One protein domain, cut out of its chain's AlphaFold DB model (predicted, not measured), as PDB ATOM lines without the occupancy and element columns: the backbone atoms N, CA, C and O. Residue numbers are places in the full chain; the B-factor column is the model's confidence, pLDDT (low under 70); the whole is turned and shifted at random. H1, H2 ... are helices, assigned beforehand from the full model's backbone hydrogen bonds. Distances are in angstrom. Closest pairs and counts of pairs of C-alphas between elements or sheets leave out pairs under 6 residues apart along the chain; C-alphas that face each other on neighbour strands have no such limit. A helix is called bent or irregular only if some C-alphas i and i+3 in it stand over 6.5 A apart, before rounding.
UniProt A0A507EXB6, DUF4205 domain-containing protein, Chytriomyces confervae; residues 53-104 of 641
ATOM      1  N   GLU A  53      30.978  38.027  37.466       89.81
ATOM      2  CA  GLU A  53      30.791  38.708  36.179       89.81
ATOM      3  C   GLU A  53      29.405  38.418  35.591       89.81
ATOM      4  O   GLU A  53      28.670  39.352  35.273       89.81
ATOM      5  N   TYR A  54      29.016  37.139  35.528       89.06
ATOM      6  CA  TYR A  54      27.711  36.716  35.019       89.06
ATOM      7  C   TYR A  54      26.540  37.311  35.818       89.06
ATOM      8  O   TYR A  54      25.636  37.906  35.228       89.06
ATOM      9  N   LEU A  55      26.565  37.199  37.152       86.38
ATOM     10  CA  LEU A  55      25.502  37.709  38.024       86.38
ATOM     11  C   LEU A  55      25.340  39.232  37.893       86.38
ATOM     12  O   LEU A  55      24.215  39.722  37.788       86.38
ATOM     13  N   ALA A  56      26.452  39.975  37.825       82.94
ATOM     14  CA  ALA A  56      26.435  41.421  37.604       82.94
ATOM     15  C   ALA A  56      25.875  41.786  36.218       82.94
ATOM     16  O   ALA A  56      24.985  42.626  36.109       82.94
ATOM     17  N   ALA A  57      26.339  41.123  35.155       84.25
ATOM     18  CA  ALA A  57      25.894  41.381  33.785       84.25
ATOM     19  C   ALA A  57      24.439  40.950  33.504       84.25
ATOM     20  O   ALA A  57      23.834  41.419  32.535       84.25
ATOM     21  N   ARG A  58      23.866  40.074  34.342       87.88
ATOM     22  CA  ARG A  58      22.446  39.688  34.322       87.88
ATOM     23  C   ARG A  58      21.558  40.491  35.286       87.88
ATOM     24  O   ARG A  58      20.352  40.264  35.278       87.88
ATOM     25  N   GLY A  59      22.107  41.429  36.064       86.62
ATOM     26  CA  GLY A  59      21.337  42.272  36.993       86.62
ATOM     27  C   GLY A  59      20.808  41.534  38.229       86.62
ATOM     28  O   GLY A  59      19.822  41.954  38.829       86.62
ATOM     29  N   LEU A  60      21.432  40.416  38.614       87.44
ATOM     30  CA  LEU A  60      20.996  39.572  39.732       87.44
ATOM     31  C   LEU A  60      21.581  40.078  41.061       87.44
ATOM     32  O   LEU A  60      22.347  39.381  41.722       87.44
ATOM     33  N   GLU A  61      21.249  41.315  41.435       84.31
ATOM     34  CA  GLU A  61      21.922  42.062  42.511       84.31
ATOM     35  C   GLU A  61      21.875  41.363  43.878       84.31
ATOM     36  O   GLU A  61      22.918  41.212  44.512       84.31
ATOM     37  N   ARG A  62      20.710  40.846  44.295       81.62
ATOM     38  CA  ARG A  62      20.561  40.116  45.572       81.62
ATOM     39  C   ARG A  62      21.391  38.828  45.609       81.62
ATOM     40  O   ARG A  62      22.044  38.538  46.603       81.62
ATOM     41  N   THR A  63      21.401  38.071  44.511       84.56
ATOM     42  CA  THR A  63      22.208  36.848  44.379       84.56
ATOM     43  C   THR A  63      23.699  37.175  44.344       84.56
ATOM     44  O   THR A  63      24.500  36.467  44.939       84.56
ATOM     45  N   LEU A  64      24.080  38.273  43.686       82.06
ATOM     46  CA  LEU A  64      25.447  38.787  43.662       82.06
ATOM     47  C   LEU A  64      25.913  39.257  45.050       82.06
ATOM     48  O   LEU A  64      27.100  39.161  45.350       82.06
ATOM     49  N   GLU A  65      25.018  39.781  45.884       80.69
ATOM     50  CA  GLU A  65      25.304  40.179  47.265       80.69
ATOM     51  C   GLU A  65      25.470  38.969  48.194       80.69
ATOM     52  O   GLU A  65      26.501  38.870  48.855       80.69
ATOM     53  N   ALA A  66      24.551  37.999  48.148       80.25
ATOM     54  CA  ALA A  66      24.693  36.723  48.858       80.25
ATOM     55  C   ALA A  66      25.982  35.980  48.452       80.25
ATOM     56  O   ALA A  66      26.795  35.627  49.303       80.25
ATOM     57  N   PHE A  67      26.247  35.867  47.146       82.44
ATOM     58  CA  PHE A  67      27.471  35.257  46.620       82.44
ATOM     59  C   PHE A  67      28.742  35.973  47.105       82.44
ATOM     60  O   PHE A  67      29.739  35.324  47.419       82.44
ATOM     61  N   LYS A  68      28.732  37.313  47.196       76.81
ATOM     62  CA  LYS A  68      29.848  38.061  47.800       76.81
ATOM     63  C   LYS A  68      30.004  37.701  49.275       76.81
ATOM     64  O   LYS A  68      31.132  37.449  49.675       76.81
ATOM     65  N   LEU A  69      28.919  37.685  50.055       76.56
ATOM     66  CA  LEU A  69      28.946  37.382  51.492       76.56
ATOM     67  C   LEU A  69      29.538  35.993  51.770       76.56
ATOM     68  O   LEU A  69      30.453  35.882  52.580       76.56
ATOM     69  N   GLU A  70      29.111  34.972  51.029       74.56
ATOM     70  CA  GLU A  70      29.638  33.603  51.140       74.56
ATOM     71  C   GLU A  70      31.122  33.503  50.725       74.56
ATOM     72  O   GLU A  70      31.915  32.836  51.384       74.56
ATOM     73  N   HIS A  71      31.545  34.203  49.662       68.75
ATOM     74  CA  HIS A  71      32.942  34.188  49.190       68.75
ATOM     75  C   HIS A  71      33.865  35.252  49.826       68.75
ATOM     76  O   HIS A  71      35.051  35.318  49.477       68.75
ATOM     77  N   LEU A  72      33.387  36.074  50.770       55.22
ATOM     78  CA  LEU A  72      34.170  37.166  51.378       55.22
ATOM     79  C   LEU A  72      35.421  36.671  52.118       55.22
ATOM     80  O   LEU A  72      36.418  37.392  52.176       55.22
ATOM     81  N   GLN A  73      35.398  35.450  52.660       55.88
ATOM     82  CA  GLN A  73      36.559  34.850  53.325       55.88
ATOM     83  C   GLN A  73      37.669  34.457  52.331       55.88
ATOM     84  O   GLN A  73      38.852  34.648  52.618       55.88
ATOM     85  N   PHE A  74      37.307  33.986  51.132       53.44
ATOM     86  CA  PHE A  74      38.258  33.565  50.097       53.44
ATOM     87  C   PHE A  74      38.860  34.752  49.333       53.44
ATOM     88  O   PHE A  74      40.065  34.785  49.071       53.44
ATOM     89  N   LEU A  75      38.053  35.774  49.032       51.50
ATOM     90  CA  LEU A  75      38.484  36.947  48.259       51.50
ATOM     91  C   LEU A  75      39.489  37.856  48.995       51.50
ATOM     92  O   LEU A  75      40.141  38.671  48.350       51.50
ATOM     93  N   LYS A  76      39.665  37.713  50.318       52.97
ATOM     94  CA  LYS A  76      40.672  38.467  51.093       52.97
ATOM     95  C   LYS A  76      42.123  38.022  50.843       52.97
ATOM     96  O   LYS A  76      43.033  38.765  51.198       52.97
ATOM     97  N   LYS A  77      42.359  36.826  50.279       53.00
ATOM     98  CA  LYS A  77      43.707  36.223  50.145       53.00
ATOM     99  C   LYS A  77      44.263  36.179  48.712       53.00
ATOM    100  O   LYS A  77      45.402  35.759  48.532       53.00
ATOM    101  N   ALA A  78      43.502  36.610  47.704       53.56
ATOM    102  CA  ALA A  78      43.918  36.612  46.299       53.56
ATOM    103  C   ALA A  78      43.752  38.011  45.671       53.56
ATOM    104  O   ALA A  78      42.807  38.719  46.027       53.56
ATOM    105  N   PRO A  79      44.632  38.433  44.740       56.00
ATOM    106  CA  PRO A  79      44.473  39.711  44.054       56.00
ATOM    107  C   PRO A  79      43.161  39.713  43.244       56.00
ATOM    108  O   PRO A  79      42.907  38.766  42.493       56.00
ATOM    109  N   PRO A  80      42.306  40.742  43.379       57.91
ATOM    110  CA  PRO A  80      41.035  40.784  42.672       57.91
ATOM    111  C   PRO A  80      41.264  41.009  41.175       57.91
ATOM    112  O   PRO A  80      41.880  42.001  40.788       57.91
ATOM    113  N   VAL A  81      40.702  40.133  40.334       65.12
ATOM    114  CA  VAL A  81      40.681  40.330  38.877       65.12
ATOM    115  C   VAL A  81      39.966  41.652  38.578       65.12
ATOM    116  O   VAL A  81      38.781  41.820  38.879       65.12
ATOM    117  N   SER A  82      40.710  42.609  38.030       61.00
ATOM    118  CA  SER A  82      40.339  44.027  37.993       61.00
ATOM    119  C   SER A  82      39.446  44.390  36.807       61.00
ATOM    120  O   SER A  82      38.730  45.392  36.842       61.00
ATOM    121  N   SER A  83      39.458  43.575  35.746       78.19
ATOM    122  CA  SER A  83      38.703  43.845  34.525       78.19
ATOM    123  C   SER A  83      38.203  42.581  33.826       78.19
ATOM    124  O   SER A  83      38.766  41.492  33.940       78.19
ATOM    125  N   ARG A  84      37.160  42.743  32.999       79.19
ATOM    126  CA  ARG A  84      36.668  41.671  32.117       79.19
ATOM    127  C   ARG A  84      37.721  41.251  31.079       79.19
ATOM    128  O   ARG A  84      37.685  40.114  30.625       79.19
ATOM    129  N   GLN A  85      38.648  42.131  30.694       81.00
ATOM    130  CA  GLN A  85      39.725  41.761  29.772       81.00
ATOM    131  C   GLN A  85      40.741  40.834  30.449       81.00
ATOM    132  O   GLN A  85      41.039  39.773  29.908       81.00
ATOM    133  N   GLU A  86      41.192  41.198  31.648       81.25
ATOM    134  CA  GLU A  86      42.110  40.396  32.461       81.25
ATOM    135  C   GLU A  86      41.529  39.000  32.746       81.25
ATOM    136  O   GLU A  86      42.212  37.996  32.552       81.25
ATOM    137  N   LEU A  87      40.237  38.917  33.090       83.69
ATOM    138  CA  LEU A  87      39.536  37.640  33.271       83.69
ATOM    139  C   LEU A  87      39.590  36.763  32.006       83.69
ATOM    140  O   LEU A  87      39.867  35.568  32.092       83.69
ATOM    141  N   ALA A  88      39.380  37.353  30.826       83.94
ATOM    142  CA  ALA A  88      39.399  36.620  29.560       83.94
ATOM    143  C   ALA A  88      40.806  36.136  29.164       83.94
ATOM    144  O   ALA A  88      40.931  35.135  28.456       83.94
ATOM    145  N   GLU A  89      41.852  36.848  29.593       84.44
ATOM    146  CA  GLU A  89      43.256  36.478  29.398       84.44
ATOM    147  C   GLU A  89      43.673  35.358  30.363       84.44
ATOM    148  O   GLU A  89      44.194  34.342  29.904       84.44
ATOM    149  N   GLN A  90      43.350  35.466  31.658       82.12
ATOM    150  CA  GLN A  90      43.650  34.424  32.653       82.12
ATOM    151  C   GLN A  90      42.858  33.120  32.419       82.12
ATOM    152  O   GLN A  90      43.374  32.035  32.670       82.12
ATOM    153  N   LEU A  91      41.636  33.201  31.874       83.88
ATOM    154  CA  LEU A  91      40.854  32.034  31.430       83.88
ATOM    155  C   LEU A  91      41.299  31.470  30.062       83.88
ATOM    156  O   LEU A  91      40.767  30.454  29.621       83.88
ATOM    157  N   GLY A  92      42.217  32.127  29.341       87.00
ATOM    158  CA  GLY A  92      42.664  31.708  28.004       87.00
ATOM    159  C   GLY A  92      41.625  31.870  26.879       87.00
ATOM    160  O   GLY A  92      41.849  31.425  25.749       87.00
ATOM    161  N   ILE A  93      40.493  32.531  27.142       88.50
ATOM    162  CA  ILE A  93      39.349  32.645  26.221       88.50
ATOM    163  C   ILE A  93      39.382  33.893  25.325       88.50
ATOM    164  O   ILE A  93      38.433  34.132  24.576       88.50
ATOM    165  N   THR A  94      40.454  34.694  25.344       89.19
ATOM    166  CA  THR A  94      40.570  35.955  24.580       89.19
ATOM    167  C   THR A  94      40.197  35.805  23.097       89.19
ATOM    168  O   THR A  94      39.589  36.705  22.514       89.19
ATOM    169  N   LYS A  95      40.513  34.658  22.472       87.44
ATOM    170  CA  LYS A  95      40.123  34.345  21.082       87.44
ATOM    171  C   LYS A  95      38.604  34.193  20.922       87.44
ATOM    172  O   LYS A  95      38.043  34.777  19.998       87.44
ATOM    173  N   LEU A  96      37.942  33.483  21.838       86.44
ATOM    174  CA  LEU A  96      36.486  33.294  21.843       86.44
ATOM    175  C   LEU A  96      35.754  34.617  22.090       86.44
ATOM    176  O   LEU A  96      34.775  34.917  21.416       86.44
ATOM    177  N   VAL A  97      36.270  35.460  22.990       87.06
ATOM    178  CA  VAL A  97      35.707  36.796  23.249       87.06
ATOM    179  C   VAL A  97      35.816  37.705  22.017       87.06
ATOM    180  O   VAL A  97      34.885  38.459  21.735       87.06
ATOM    181  N   ARG A  98      36.904  37.617  21.234       86.81
ATOM    182  CA  ARG A  98      37.020  38.324  19.941       86.81
ATOM    183  C   ARG A  98      36.046  37.778  18.892       86.81
ATOM    184  O   ARG A  98      35.407  38.574  18.219       86.81
ATOM    185  N   GLN A  99      35.903  36.455  18.782       85.62
ATOM    186  CA  GLN A  99      34.944  35.824  17.863       85.62
ATOM    187  C   GLN A  99      33.495  36.194  18.205       85.62
ATOM    188  O   GLN A  99      32.730  36.545  17.315       85.62
ATOM    189  N   ASN A 100      33.139  36.222  19.492       88.94
ATOM    190  CA  ASN A 100      31.810  36.625  19.952       88.94
ATOM    191  C   ASN A 100      31.445  38.058  19.530       88.94
ATOM    192  O   ASN A 100      30.307  38.302  19.147       88.94
ATOM    193  N   LYS A 101      32.407  38.994  19.537       85.31
ATOM    194  CA  LYS A 101      32.201  40.375  19.059       85.31
ATOM    195  C   LYS A 101      31.933  40.482  17.549       85.31
ATOM    196  O   LYS A 101      31.505  41.542  17.110       85.31
ATOM    197  N   ALA A 102      32.203  39.431  16.775       82.12
ATOM    198  CA  ALA A 102      31.977  39.380  15.330       82.12
ATOM    199  C   ALA A 102      30.668  38.658  14.939       82.12
ATOM    200  O   ALA A 102      30.430  38.436  13.755       82.12
ATOM    201  N   HIS A 103      29.834  38.267  15.909       79.12
ATOM    202  CA  HIS A 103      28.498  37.723  15.659       79.12
ATOM    203  C   HIS A 103      27.427  38.819  15.707       79.12
ATOM    204  O   HIS A 103      27.512  39.722  16.536       79.12
ATOM    205  N   ASP A 104      26.373  38.673  14.896       77.00
ATOM    206  CA  ASP A 104      25.231  39.606  14.825       77.00
ATOM    207  C   ASP A 104      24.516  39.806  16.175       77.00
ATOM    208  O   ASP A 104      23.908  40.844  16.427       77.00
TER     209      ASP A 104
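This is residues 53 to 104 of the 641 residues of the protein "DUF4205 domain-containing protein" of Chytriomyces confervae (UniProt A0A507EXB6). The model is a loose, open loop of helices with a tail: the short helix H1 meets the long helix H2 at a corner, H2 runs away from it along one side, and residues 76 to 83 lead back to H3, whose first residue comes near the first residue of H1 without clearly closing the loop. H4 follows beyond H3 and, with residues 101 to 104, leads away from the loop to the other end of the longest axis. The printed part has 52 residues with four named helices, in the order H1, H2, H3, H4 along the chain, and no named strand; the class is all helix. The whole is loose, with a radius of gyration of the C-alphas of 13.7 A, and only just flat, with spans of 37 by 25 by 12 A.

H1 takes residues 53 to 57, Glu 53 to Ala 57, and begins at C-alpha 53 at (30.791, 38.708, 36.179). H2 takes residues 61 to 75, 15 residues, and is the longest helix; it runs from C-alpha 61 at (21.922, 42.062, 42.511) to C-alpha 75 at (38.484, 36.947, 48.259), a length of 18.3 A. H2 is irregular: the C-alphas of Glu 70 and Gln 73 are 7.4 A apart, where about 5 A is found in a regular helix. H3 takes residues 84 to 90, Arg 84 to Gln 90, and measures 10.1 A from first to last C-alpha. H4 takes residues 94 to 100, Thr 94 to Asn 100, measures 9.9 A from first to last C-alpha, and ends at C-alpha 100 at (31.810, 36.625, 19.952).

H1 and H2 touch only at the corner by their link, with 4 pairs of C-alphas within 8 A. The closest are the C-alphas of Leu 55 and Leu 64, 5.7 A apart, and H2 touches H1 with residues 61 to 64 alone. H1 and H3 are close but not clearly touching: their closest C-alphas, those of Glu 53 and Arg 84, are 7.7 A apart. H2 and H3 follow each other in the chain but are apart. H3 and H4 only just touch, and only at the corner by their link, with 3 pairs of C-alphas within 8 A; the closest are those of Ala 88 and Thr 94, 5.2 A apart. The lines of H3 and H4 stand at a steep tilt of 49 degrees, and the two run opposite ways. H4 is apart from H1 and from H2. In H1, H3 and H4 every O i to N i+4 pair of the backbone is within hydrogen-bond range, and in H2 9 of 11 are.

The two C-alphas farthest apart are those of Gln 73 and Asp 104, at 40.4 A, while the first and last printed C-alphas, those of Glu 53 and Asp 104, are 22.1 A apart. Three stretches stand free: residues 57 to 62; residues 68 to 80, of which 68 to 75 belong to H2; and residues 98 to 104, of which 98 to 100 belong to H4. The links from H1 to H2 and from H3 to H4 are tight, with 3 residues each, and the link from H2 to H3 is short, with 8 residues; no link is long. The printed part has no cut. The mean pLDDT of the printed part is 77.5, and the model's confidence is low, under 70, at residues 71 to 82.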